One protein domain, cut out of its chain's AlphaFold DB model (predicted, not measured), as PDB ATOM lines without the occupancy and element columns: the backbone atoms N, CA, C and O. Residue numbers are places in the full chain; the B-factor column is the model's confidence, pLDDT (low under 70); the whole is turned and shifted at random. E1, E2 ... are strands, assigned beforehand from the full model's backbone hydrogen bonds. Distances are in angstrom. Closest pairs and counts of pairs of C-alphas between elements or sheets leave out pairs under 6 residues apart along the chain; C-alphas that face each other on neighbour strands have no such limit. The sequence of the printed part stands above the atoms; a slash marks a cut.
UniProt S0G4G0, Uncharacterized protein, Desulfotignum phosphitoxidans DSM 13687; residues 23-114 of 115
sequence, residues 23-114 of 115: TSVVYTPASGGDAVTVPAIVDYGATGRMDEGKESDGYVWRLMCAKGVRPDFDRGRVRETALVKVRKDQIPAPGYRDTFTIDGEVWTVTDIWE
ATOM      1  N   THR A  23      40.988  47.218  -1.360       86.00
ATOM      2  CA  THR A  23      40.317  48.414  -1.852       86.00
ATOM      3  C   THR A  23      39.068  48.667  -1.014       86.00
ATOM      4  O   THR A  23      38.322  47.744  -0.691       86.00
ATOM      5  N   SER A  24      38.822  49.928  -0.664       91.44
ATOM      6  CA  SER A  24      37.564  50.330  -0.032       91.44
ATOM      7  C   SER A  24      36.446  50.304  -1.072       91.44
ATOM      8  O   SER A  24      36.493  51.050  -2.052       91.44
ATOM      9  N   VAL A  25      35.453  49.438  -0.874       93.12
ATOM     10  CA  VAL A  25      34.306  49.276  -1.775       93.12
ATOM     11  C   VAL A  25      33.006  49.513  -1.022       93.12
ATOM     12  O   VAL A  25      32.930  49.315   0.189       93.12
ATOM     13  N   VAL A  26      31.958  49.919  -1.737       96.12
ATOM     14  CA  VAL A  26      30.629  50.114  -1.139       96.12
ATOM     15  C   VAL A  26      29.719  48.967  -1.541       96.12
ATOM     16  O   VAL A  26      29.325  48.873  -2.700       96.12
ATOM     17  N   TYR A  27      29.369  48.114  -0.588       94.81
ATOM     18  CA  TYR A  27      28.376  47.061  -0.762       94.81
ATOM     19  C   TYR A  27      26.961  47.627  -0.587       94.81
ATOM     20  O   TYR A  27      26.694  48.335   0.382       94.81
ATOM     21  N   THR A  28      26.050  47.321  -1.512       95.25
ATOM     22  CA  THR A  28      24.637  47.726  -1.458       95.25
ATOM     23  C   THR A  28      23.732  46.506  -1.672       95.25
ATOM     24  O   THR A  28      23.746  45.924  -2.763       95.25
ATOM     25  N   PRO A  29      22.923  46.113  -0.669       93.06
ATOM     26  CA  PRO A  29      21.972  45.015  -0.812       93.06
ATOM     27  C   PRO A  29      20.860  45.345  -1.814       93.06
ATOM     28  O   PRO A  29      20.207  46.385  -1.715       93.06
ATOM     29  N   ALA A  30      20.545  44.418  -2.718       88.69
ATOM     30  CA  ALA A  30      19.427  44.556  -3.653       88.69
ATOM     31  C   ALA A  30      18.057  44.523  -2.955       88.69
ATOM     32  O   ALA A  30      17.061  44.990  -3.508       88.69
ATOM     33  N   SER A  31      17.998  43.985  -1.734       87.69
ATOM     34  CA  SER A  31      16.799  43.939  -0.892       87.69
ATOM     35  C   SER A  31      16.397  45.295  -0.293       87.69
ATOM     36  O   SER A  31      15.334  45.380   0.320       87.69
ATOM     37  N   GLY A  32      17.200  46.351  -0.489       80.50
ATOM     38  CA  GLY A  32      16.901  47.706  -0.012       80.50
ATOM     39  C   GLY A  32      17.462  48.038   1.373       80.50
ATOM     40  O   GLY A  32      16.850  48.820   2.096       80.50
ATOM     41  N   GLY A  33      18.591  47.432   1.755       82.62
ATOM     42  CA  GLY A  33      19.335  47.788   2.968       82.62
ATOM     43  C   GLY A  33      20.274  48.985   2.775       82.62
ATOM     44  O   GLY A  33      20.510  49.428   1.650       82.62
ATOM     45  N   ASP A  34      20.828  49.484   3.882       90.56
ATOM     46  CA  ASP A  34      21.820  50.561   3.849       90.56
ATOM     47  C   ASP A  34      23.118  50.096   3.183       90.56
ATOM     48  O   ASP A  34      23.574  48.963   3.368       90.56
ATOM     49  N   ALA A  35      23.724  50.993   2.410       92.75
ATOM     50  CA  ALA A  35      25.021  50.749   1.806       92.75
ATOM     51  C   ALA A  35      26.124  50.771   2.876       92.75
ATOM     52  O   ALA A  35      26.155  51.658   3.731       92.75
ATOM     53  N   VAL A  36      27.049  49.813   2.811       93.94
ATOM     54  CA  VAL A  36      28.141  49.658   3.778       93.94
ATOM     55  C   VAL A  36      29.479  49.714   3.056       93.94
ATOM     56  O   VAL A  36      29.704  49.005   2.077       93.94
ATOM     57  N   THR A  37      30.385  50.549   3.558       94.50
ATOM     58  CA  THR A  37      31.766  50.608   3.073       94.50
ATOM     59  C   THR A  37      32.592  49.526   3.752       94.50
ATOM     60  O   THR A  37      32.700  49.511   4.979       94.50
ATOM     61  N   VAL A  38      33.189  48.637   2.961       90.81
ATOM     62  CA  VAL A  38      33.978  47.503   3.450       90.81
ATOM     63  C   VAL A  38      35.298  47.383   2.687       90.81
ATOM     64  O   VAL A  38      35.355  47.716   1.502       90.81
ATOM     65  N   PRO A  39      36.376  46.913   3.334       91.12
ATOM     66  CA  PRO A  39      37.589  46.533   2.625       91.12
ATOM     67  C   PRO A  39      37.343  45.254   1.815       91.12
ATOM     68  O   PRO A  39      36.795  44.275   2.325       91.12
ATOM     69  N   ALA A  40      37.769  45.250   0.555       90.31
ATOM     70  CA  ALA A  40      37.680  44.096  -0.330       90.31
ATOM     71  C   ALA A  40      38.964  43.890  -1.129       90.31
ATOM     72  O   ALA A  40      39.579  44.847  -1.593       90.31
ATOM     73  N   ILE A  41      39.321  42.634  -1.382       88.25
ATOM     74  CA  ILE A  41      40.296  42.306  -2.427       88.25
ATOM     75  C   ILE A  41      39.518  42.140  -3.732       88.25
ATOM     76  O   ILE A  41      38.606  41.311  -3.803       88.25
ATOM     77  N   VAL A  42      39.880  42.923  -4.748       88.56
ATOM     78  CA  VAL A  42      39.227  42.922  -6.062       88.56
ATOM     79  C   VAL A  42      40.202  42.411  -7.117       88.56
ATOM     80  O   VAL A  42      41.267  42.988  -7.318       88.56
ATOM     81  N   ASP A  43      39.824  41.334  -7.796       87.69
ATOM     82  CA  ASP A  43      40.601  40.735  -8.881       87.69
ATOM     83  C   ASP A  43      39.835  40.863 -10.206       87.69
ATOM     84  O   ASP A  43      38.826  40.188 -10.433       87.69
ATOM     85  N   TYR A  44      40.283  41.793 -11.052       86.62
ATOM     86  CA  TYR A  44      39.661  42.116 -12.334       86.62
ATOM     87  C   TYR A  44      40.044  41.114 -13.426       86.62
ATOM     88  O   TYR A  44      41.189  40.693 -13.545       86.62
ATOM     89  N   GLY A  45      39.096  40.787 -14.305       73.50
ATOM     90  CA  GLY A  45      39.343  39.861 -15.411       73.50
ATOM     91  C   GLY A  45      39.389  38.398 -14.977       73.50
ATOM     92  O   GLY A  45      39.847  37.550 -15.746       73.50
ATOM     93  N   ALA A  46      38.881  38.088 -13.780       67.50
ATOM     94  CA  ALA A  46      38.654  36.726 -13.324       67.50
ATOM     95  C   ALA A  46      37.708  36.013 -14.309       67.50
ATOM     96  O   ALA A  46      36.482  36.161 -14.274       67.50
ATOM     97  N   THR A  47      38.296  35.268 -15.244       60.66
ATOM     98  CA  THR A  47      37.578  34.409 -16.185       60.66
ATOM     99  C   THR A  47      37.401  33.073 -15.491       60.66
ATOM    100  O   THR A  47      38.378  32.409 -15.169       60.66
ATOM    101  N   GLY A  48      36.159  32.718 -15.161       54.69
ATOM    102  CA  GLY A  48      35.857  31.551 -14.341       54.69
ATOM    103  C   GLY A  48      36.494  30.262 -14.869       54.69
ATOM    104  O   GLY A  48      35.894  29.551 -15.672       54.69
ATOM    105  N   ARG A  49      37.673  29.903 -14.356       49.59
ATOM    106  CA  ARG A  49      38.024  28.500 -14.166       49.59
ATOM    107  C   ARG A  49      37.209  28.033 -12.972       49.59
ATOM    108  O   ARG A  49      37.535  28.323 -11.829       49.59
ATOM    109  N   MET A  50      36.115  27.342 -13.279       48.69
ATOM    110  CA  MET A  50      35.082  26.851 -12.357       48.69
ATOM    111  C   MET A  50      35.571  25.875 -11.260       48.69
ATOM    112  O   MET A  50      34.744  25.359 -10.505       48.69
ATOM    113  N   ASP A  51      36.882  25.649 -11.149       50.00
ATOM    114  CA  ASP A  51      37.498  24.669 -10.251       50.00
ATOM    115  C   ASP A  51      38.415  25.299  -9.187       50.00
ATOM    116  O   ASP A  51      38.768  24.637  -8.213       50.00
ATOM    117  N   GLU A  52      38.757  26.587  -9.302       46.22
ATOM    118  CA  GLU A  52      39.562  27.295  -8.303       46.22
ATOM    119  C   GLU A  52      38.641  28.058  -7.339       46.22
ATOM    120  O   GLU A  52      38.293  29.214  -7.560       46.22
ATOM    121  N   GLY A  53      38.227  27.413  -6.245       44.81
ATOM    122  CA  GLY A  53      37.751  28.157  -5.069       44.81
ATOM    123  C   GLY A  53      36.284  28.005  -4.664       44.81
ATOM    124  O   GLY A  53      35.743  28.920  -4.044       44.81
ATOM    125  N   LYS A  54      35.666  26.835  -4.885       45.03
ATOM    126  CA  LYS A  54      34.376  26.449  -4.257       45.03
ATOM    127  C   LYS A  54      34.440  26.243  -2.734       45.03
ATOM    128  O   LYS A  54      33.514  25.697  -2.142       45.03
ATOM    129  N   GLU A  55      35.536  26.616  -2.095       48.75
ATOM    130  CA  GLU A  55      35.780  26.322  -0.691       48.75
ATOM    131  C   GLU A  55      35.870  27.628   0.081       48.75
ATOM    132  O   GLU A  55      36.961  28.165   0.231       48.75
ATOM    133  N   SER A  56      34.738  28.190   0.527       53.97
ATOM    134  CA  SER A  56      34.786  29.300   1.486       53.97
ATOM    135  C   SER A  56      35.616  28.853   2.686       53.97
ATOM    136  O   SER A  56      35.299  27.825   3.288       53.97
ATOM    137  N   ASP A  57      36.641  29.615   3.067       61.41
ATOM    138  CA  ASP A  57      36.996  29.578   4.481       61.41
ATOM    139  C   ASP A  57      35.808  30.211   5.230       61.41
ATOM    140  O   ASP A  57      35.060  31.014   4.663       61.41
ATOM    141  N   GLY A  58      35.544  29.817   6.472       68.50
ATOM    142  CA  GLY A  58      34.388  30.325   7.222       68.50
ATOM    143  C   GLY A  58      34.383  31.846   7.455       68.50
ATOM    144  O   GLY A  58      33.473  32.333   8.120       68.50
ATOM    145  N   TYR A  59      35.366  32.587   6.934       74.25
ATOM    146  CA  TYR A  59      35.643  33.984   7.233       74.25
ATOM    147  C   TYR A  59      35.519  34.915   6.019       74.25
ATOM    148  O   TYR A  59      35.343  36.114   6.227       74.25
ATOM    149  N   VAL A  60      35.555  34.412   4.778       82.19
ATOM    150  CA  VAL A  60      35.546  35.240   3.557       82.19
ATOM    151  C   VAL A  60      34.432  34.849   2.577       82.19
ATOM    152  O   VAL A  60      34.287  33.691   2.182       82.19
ATOM    153  N   TRP A  61      33.674  35.845   2.119       85.44
ATOM    154  CA  TRP A  61      32.804  35.753   0.947       85.44
ATOM    155  C   TRP A  61      33.626  35.846  -0.335       85.44
ATOM    156  O   TRP A  61      34.453  36.745  -0.469       85.44
ATOM    157  N   ARG A  62      33.368  34.958  -1.304       86.88
ATOM    158  CA  ARG A  62      33.922  35.040  -2.664       86.88
ATOM    159  C   ARG A  62      32.791  35.245  -3.664       86.88
ATOM    160  O   ARG A  62      31.921  34.385  -3.797       86.88
ATOM    161  N   LEU A  63      32.801  36.398  -4.325       87.31
ATOM    162  CA  LEU A  63      31.676  36.901  -5.111       87.31
ATOM    163  C   LEU A  63      32.131  37.214  -6.530       87.31
ATOM    164  O   LEU A  63      33.021  38.039  -6.732       87.31
ATOM    165  N   MET A  64      31.505  36.581  -7.517       88.12
ATOM    166  CA  MET A  64      31.706  36.956  -8.911       88.12
ATOM    167  C   MET A  64      30.808  38.141  -9.230       88.12
ATOM    168  O   MET A  64      29.579  38.024  -9.207       88.12
ATOM    169  N   CYS A  65      31.416  39.271  -9.562       88.69
ATOM    170  CA  CYS A  65      30.717  40.489  -9.919       88.69
ATOM    171  C   CYS A  65      30.931  40.815 -11.397       88.69
ATOM    172  O   CYS A  65      32.008  40.589 -11.941       88.69
ATOM    173  N   ALA A  66      29.915  41.365 -12.052       87.94
ATOM    174  CA  ALA A  66      29.991  41.780 -13.446       87.94
ATOM    175  C   ALA A  66      29.591  43.247 -13.603       87.94
ATOM    176  O   ALA A  66      28.608  43.705 -13.012       87.94
ATOM    177  N   LYS A  67      30.331  43.976 -14.437       85.44
ATOM    178  CA  LYS A  67      30.004  45.350 -14.821       85.44
ATOM    179  C   LYS A  67      29.026  45.358 -15.995       85.44
ATOM    180  O   LYS A  67      29.102  44.527 -16.899       85.44
ATOM    181  N   GLY A  68      28.111  46.330 -16.003       69.62
ATOM    182  CA  GLY A  68      27.242  46.578 -17.156       69.62
ATOM    183  C   GLY A  68      26.206  45.482 -17.415       69.62
ATOM    184  O   GLY A  68      25.865  45.234 -18.572       69.62
ATOM    185  N   VAL A  69      25.692  44.837 -16.358       61.44
ATOM    186  CA  VAL A  69      24.581  43.876 -16.448       61.44
ATOM    187  C   VAL A  69      23.322  44.611 -16.923       61.44
ATOM    188  O   VAL A  69      22.521  45.111 -16.139       61.44
ATOM    189  N   ARG A  70      23.165  44.735 -18.241       56.94
ATOM    190  CA  ARG A  70      21.924  45.195 -18.869       56.94
ATOM    191  C   ARG A  70      20.892  44.063 -18.855       56.94
ATOM    192  O   ARG A  70      21.287  42.896 -18.907       56.94
ATOM    193  N   PRO A  71      19.586  44.384 -18.820       51.50
ATOM    194  CA  PRO A  71      18.530  43.381 -18.898       51.50
ATOM    195  C   PRO A  71      18.656  42.564 -20.192       51.50
ATOM    196  O   PRO A  71      18.542  43.120 -21.279       51.50
ATOM    197  N   ASP A  72      18.946  41.272 -20.022       49.28
ATOM    198  CA  ASP A  72      18.769  40.057 -20.845       49.28
ATOM    199  C   ASP A  72      18.985  40.048 -22.377       49.28
ATOM    200  O   ASP A  72      19.056  38.963 -22.962       49.28
ATOM    201  N   PHE A  73      19.148  41.184 -23.056       46.84
ATOM    202  CA  PHE A  73      19.107  41.273 -24.521       46.84
ATOM    203  C   PHE A  73      20.474  41.414 -25.208       46.84
ATOM    204  O   PHE A  73      20.545  41.377 -26.433       46.84
ATOM    205  N   ASP A  74      21.569  41.534 -24.451       50.50
ATOM    206  CA  ASP A  74      22.905  41.823 -24.997       50.50
ATOM    207  C   ASP A  74      23.887  40.665 -24.733       50.50
ATOM    208  O   ASP A  74      24.864  40.778 -23.993       50.50
ATOM    209  N   ARG A  75      23.598  39.492 -25.315       52.28
ATOM    210  CA  ARG A  75      24.407  38.254 -25.179       52.28
ATOM    211  C   ARG A  75      25.784  38.318 -25.871       52.28
ATOM    212  O   ARG A  75      26.464  37.300 -25.936       52.28
ATOM    213  N   GLY A  76      26.178  39.470 -26.422       46.56
ATOM    214  CA  GLY A  76      27.326  39.596 -27.327       46.56
ATOM    215  C   GLY A  76      28.533  40.377 -26.800       46.56
ATOM    216  O   GLY A  76      29.570  40.357 -27.458       46.56
ATOM    217  N   ARG A  77      28.443  41.064 -25.652       52.84
ATOM    218  CA  ARG A  77      29.597  41.779 -25.075       52.84
ATOM    219  C   ARG A  77      30.274  40.962 -23.983       52.84
ATOM    220  O   ARG A  77      29.609  40.401 -23.114       52.84
ATOM    221  N   VAL A  78      31.607  40.936 -24.034       55.19
ATOM    222  CA  VAL A  78      32.469  40.455 -22.950       55.19
ATOM    223  C   VAL A  78      32.066  41.213 -21.688       55.19
ATOM    224  O   VAL A  78      32.209  42.433 -21.629       55.19
ATOM    225  N   ARG A  79      31.479  40.508 -20.719       65.62
ATOM    226  CA  ARG A  79      31.220  41.076 -19.396       65.62
ATOM    227  C   ARG A  79      32.578  41.284 -18.745       65.62
ATOM    228  O   ARG A  79      33.331  40.325 -18.618       65.62
ATOM    229  N   GLU A  80      32.893  42.515 -18.363       83.19
ATOM    230  CA  GLU A  80      33.989  42.730 -17.423       83.19
ATOM    231  C   GLU A  80      33.572  42.069 -16.110       83.19
ATOM    232  O   GLU A  80      32.513  42.385 -15.558       83.19
ATOM    233  N   THR A  81      34.361  41.098 -15.664       85.44
ATOM    234  CA  THR A  81      34.138  40.359 -14.424       85.44
ATOM    235  C   THR A  81      35.195  40.722 -13.396       85.44
ATOM    236  O   THR A  81      36.334  41.040 -13.743       85.44
ATOM    237  N   ALA A  82      34.813  40.673 -12.127       87.81
ATOM    238  CA  ALA A  82      35.705  40.843 -10.998       87.81
ATOM    239  C   ALA A  82      35.364  39.822  -9.913       87.81
ATOM    240  O   ALA A  82      34.193  39.635  -9.577       87.81
ATOM    241  N   LEU A  83      36.381  39.176  -9.347       88.31
ATOM    242  CA  LEU A  83      36.231  38.397  -8.126       88.31
ATOM    243  C   LEU A  83      36.425  39.336  -6.934       88.31
ATOM    244  O   LEU A  83      37.506  39.884  -6.736       88.31
ATOM    245  N   VAL A  84      35.373  39.501  -6.139       89.12
ATOM    246  CA  VAL A  84      35.368  40.326  -4.930       89.12
ATOM    247  C   VAL A  84      35.445  39.408  -3.716       89.12
ATOM    248  O   VAL A  84      34.623  38.500  -3.558       89.12
ATOM    249  N   LYS A  85      36.448  39.632  -2.863       88.50
ATOM    250  CA  LYS A  85      36.629  38.917  -1.596       88.50
ATOM    251  C   LYS A  85      36.444  39.881  -0.432       88.50
ATOM    252  O   LYS A  85      37.174  40.865  -0.348       88.50
ATOM    253  N   VAL A  86      35.497  39.588   0.454       88.06
ATOM    254  CA  VAL A  86      35.165  40.417   1.630       88.06
ATOM    255  C   VAL A  86      34.973  39.550   2.862       88.06
ATOM    256  O   VAL A  86      34.575  38.392   2.744       88.06
ATOM    257  N   ARG A  87      35.240  40.084   4.056       85.62
ATOM    258  CA  ARG A  87      35.035  39.318   5.293       85.62
ATOM    259  C   ARG A  87      33.545  39.096   5.566       85.62
ATOM    260  O   ARG A  87      32.722  39.985   5.339       85.62
ATOM    261  N   LYS A  88      33.199  37.908   6.072       86.81
ATOM    262  CA  LYS A  88      31.809  37.498   6.322       86.81
ATOM    263  C   LYS A  88      31.104  38.297   7.414       86.81
ATOM    264  O   LYS A  88      29.885  38.367   7.404       86.81
ATOM    265  N   ASP A  89      31.845  38.883   8.346       85.12
ATOM    266  CA  ASP A  89      31.307  39.699   9.438       85.12
ATOM    267  C   ASP A  89      31.108  41.177   9.058       85.12
ATOM    268  O   ASP A  89      30.490  41.919   9.817       85.12
ATOM    269  N   GLN A  90      31.626  41.616   7.906       86.25
ATOM    270  CA  GLN A  90      31.553  43.012   7.461       86.25
ATOM    271  C   GLN A  90      30.326  43.312   6.601       86.25
ATOM    272  O   GLN A  90      29.921  44.468   6.497       86.25
ATOM    273  N   ILE A  91      29.730  42.286   5.997       87.81
ATOM    274  CA  ILE A  91      28.484  42.398   5.242       87.81
ATOM    275  C   ILE A  91      27.521  41.282   5.656       87.81
ATOM    276  O   ILE A  91      27.974  40.203   6.045       87.81
ATOM    277  N   PRO A  92      26.195  41.497   5.563       87.06
ATOM    278  CA  PRO A  92      25.242  40.395   5.649       87.06
ATOM    279  C   PRO A  92      25.516  39.354   4.554       87.06
ATOM    280  O   PRO A  92      26.281  39.600   3.621       87.06
ATOM    281  N   ALA A  93      24.872  38.189   4.654       88.31
ATOM    282  CA  ALA A  93      24.959  37.171   3.611       88.31
ATOM    283  C   ALA A  93      24.578  37.783   2.243       88.31
ATOM    284  O   ALA A  93      23.438  38.234   2.092       88.31
ATOM    285  N   PRO A  94      25.513  37.846   1.278       88.75
ATOM    286  CA  PRO A  94      25.287  38.518   0.011       88.75
ATOM    287  C   PRO A  94      24.290  37.731  -0.836       88.75
ATOM    288  O   PRO A  94      24.264  36.502  -0.827       88.75
ATOM    289  N   GLY A  95      23.472  38.461  -1.582       88.31
ATOM    290  CA  GLY A  95      22.471  37.952  -2.501       88.31
ATOM    291  C   GLY A  95      22.841  38.188  -3.964       88.31
ATOM    292  O   GLY A  95      23.621  39.070  -4.327       88.31
ATOM    293  N   TYR A  96      22.246  37.381  -4.840       86.81
ATOM    294  CA  TYR A  96      22.286  37.632  -6.277       86.81
ATOM    295  C   TYR A  96      21.700  39.020  -6.582       86.81
ATOM    296  O   TYR A  96      20.645  39.365  -6.052       86.81
ATOM    297  N   ARG A  97      22.350  39.775  -7.479       88.94
ATOM    298  CA  ARG A  97      22.053  41.178  -7.838       88.94
ATOM    299  C   ARG A  97      22.387  42.246  -6.802       88.94
ATOM    300  O   ARG A  97      22.190  43.420  -7.114       88.94
ATOM    301  N   ASP A  98      22.938  41.889  -5.647       92.50
ATOM    302  CA  ASP A  98      23.592  42.891  -4.807       92.50
ATOM    303  C   ASP A  98      24.699  43.590  -5.592       92.50
ATOM    304  O   ASP A  98      25.199  43.061  -6.592       92.50
ATOM    305  N   THR A  99      25.090  44.786  -5.168       93.88
ATOM    306  CA  THR A  99      26.095  45.555  -5.895       93.88
ATOM    307  C   THR A  99      27.276  45.947  -5.030       93.88
ATOM    308  O   THR A  99      27.161  46.167  -3.827       93.88
ATOM    309  N   PHE A 100      28.430  46.047  -5.680       94.25
ATOM    310  CA  PHE A 100      29.619  46.696  -5.158       94.25
ATOM    311  C   PHE A 100      29.915  47.923  -6.011       94.25
ATOM    312  O   PHE A 100      29.993  47.824  -7.236       94.25
ATOM    313  N   THR A 101      30.102  49.072  -5.373       94.69
ATOM    314  CA  THR A 101      30.716  50.230  -6.024       94.69
ATOM    315  C   THR A 101      32.221  50.136  -5.825       94.69
ATOM    316  O   THR A 101      32.697  50.217  -4.692       94.69
ATOM    317  N   ILE A 102      32.949  49.941  -6.922       92.12
ATOM    318  CA  ILE A 102      34.405  49.764  -6.962       92.12
ATOM    319  C   ILE A 102      34.949  50.826  -7.913       92.12
ATOM    320  O   ILE A 102      34.490  50.910  -9.051       92.12
ATOM    321  N   ASP A 103      35.855  51.683  -7.439       89.12
ATOM    322  CA  ASP A 103      36.413  52.800  -8.220       89.12
ATOM    323  C   ASP A 103      35.342  53.714  -8.864       89.12
ATOM    324  O   ASP A 103      35.521  54.262  -9.949       89.12
ATOM    325  N   GLY A 104      34.194  53.878  -8.190       88.62
ATOM    326  CA  GLY A 104      33.058  54.684  -8.663       88.62
ATOM    327  C   GLY A 104      32.141  53.989  -9.678       88.62
ATOM    328  O   GLY A 104      31.149  54.576 -10.106       88.62
ATOM    329  N   GLU A 105      32.431  52.742 -10.040       90.75
ATOM    330  CA  GLU A 105      31.662  51.939 -10.990       90.75
ATOM    331  C   GLU A 105      30.826  50.884 -10.263       90.75
ATOM    332  O   GLU A 105      31.258  50.321  -9.258       90.75
ATOM    333  N   VAL A 106      29.631  50.587 -10.781       91.25
ATOM    334  CA  VAL A 106      28.720  49.606 -10.173       91.25
ATOM    335  C   VAL A 106      28.941  48.221 -10.775       91.25
ATOM    336  O   VAL A 106      28.737  47.993 -11.972       91.25
ATOM    337  N   TRP A 107      29.285  47.278  -9.907       92.56
ATOM    338  CA  TRP A 107      29.480  45.867 -10.207       92.56
ATOM    339  C   TRP A 107      28.371  45.059  -9.552       92.56
ATOM    340  O   TRP A 107      28.084  45.229  -8.374       92.56
ATOM    341  N   THR A 108      27.716  44.188 -10.312       91.56
ATOM    342  CA  THR A 108      26.582  43.392  -9.824       91.56
ATOM    343  C   THR A 108      27.031  41.980  -9.489       91.56
ATOM    344  O   THR A 108      27.647  41.330 -10.331       91.56
ATOM    345  N   VAL A 109      26.681  41.484  -8.303       89.69
ATOM    346  CA  VAL A 109      26.904  40.099  -7.880       89.69
ATOM    347  C   VAL A 109      26.102  39.166  -8.784       89.69
ATOM    348  O   VAL A 109      24.875  39.245  -8.877       89.69
ATOM    349  N   THR A 110      26.821  38.278  -9.460       86.38
ATOM    350  CA  THR A 110      26.275  37.300 -10.407       86.38
ATOM    351  C   THR A 110      26.374  35.869  -9.906       86.38
ATOM    352  O   THR A 110      25.466  35.097 -10.183       86.38
ATOM    353  N   ASP A 111      27.401  35.545  -9.119       84.75
ATOM    354  CA  ASP A 111      27.535  34.253  -8.449       84.75
ATOM    355  C   ASP A 111      28.129  34.444  -7.052       84.75
ATOM    356  O   ASP A 111      28.993  35.298  -6.835       84.75
ATOM    357  N   ILE A 112      27.669  33.618  -6.115       83.19
ATOM    358  CA  ILE A 112      28.161  33.548  -4.738       83.19
ATOM    359  C   ILE A 112      28.701  32.140  -4.530       83.19
ATOM    360  O   ILE A 112      27.995  31.162  -4.781       83.19
ATOM    361  N   TRP A 113      29.948  32.021  -4.086       75.94
ATOM    362  CA  TRP A 113      30.542  30.725  -3.772       75.94
ATOM    363  C   TRP A 113      30.511  30.499  -2.263       75.94
ATOM    364  O   TRP A 113      31.433  30.871  -1.538       75.94
ATOM    365  N   GLU A 114      29.427  29.882  -1.804       63.53
ATOM    366  CA  GLU A 114      29.260  29.377  -0.445       63.53
ATOM    367  C   GLU A 114      28.973  27.876  -0.533       63.53
ATOM    368  O   GLU A 114      28.184  27.448  -1.378       63.53
TER     369      GLU A 114
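This is residues 23 to 114 of the 115 residues of an uncharacterized protein of Desulfotignum phosphitoxidans DSM 13687 (UniProt S0G4G0). A small closed barrel of six strands, with two long loops between its strands; at the far end of one of them, residues 70 to 76 stick out from the body. The ring runs E1, E2, E4, E3, E6, E5 and back to E1, antiparallel throughout, and E2 bends sharply to pair with E1 and then with E4. The printed part has 92 residues, with no named helix and strands E1 to E6 in chain order; the class is all strand, though the strands hold 42 of the 92 residues. It is compact, with a radius of gyration of the C-alphas of 12.7 A and spans of 37 by 32 by 22 A.

E1, residues 23 to 28, forms a hairpin with E2, residues 36 to 44; N 25 and O 38 are 2.9 A apart. E2 bends by 69 degrees at residue 39, and its residues 40 to 44 pair with E4, residues 81 to 87, N 43 to O 83 at 2.9 A. E4 forms a hairpin with E3, residues 60 to 67, at 152 degrees, N 63 to O 84 at 2.9 A. On the other side of E3 is E6, residues 105 to 112, N 66 to O 108 at 2.8 A. E6 forms a hairpin with E5, residues 99 to 102, N 107 to O 100 at 2.8 A. E5 and E1 close the ring, N 28 to O 99 at 2.8 A. E1 and E3 are apart, for instance.

E1 begins at C-alpha 23 (40.317, 48.414, -1.852). E2 is 21.2 A long, E3 21.7 A, E4 19.8 A and E6 19.7 A. E6 ends at C-alpha 112 (28.161, 33.548, -4.738).

The C-alphas farthest apart, of Gly 76 and Asp 89, are 37.0 A apart. The printed part has no cut. The links E2 to E3, E3 to E4 and E4 to E5 are long. pLDDT is under 70 at residues 46 to 58, 68 to 79 and 114.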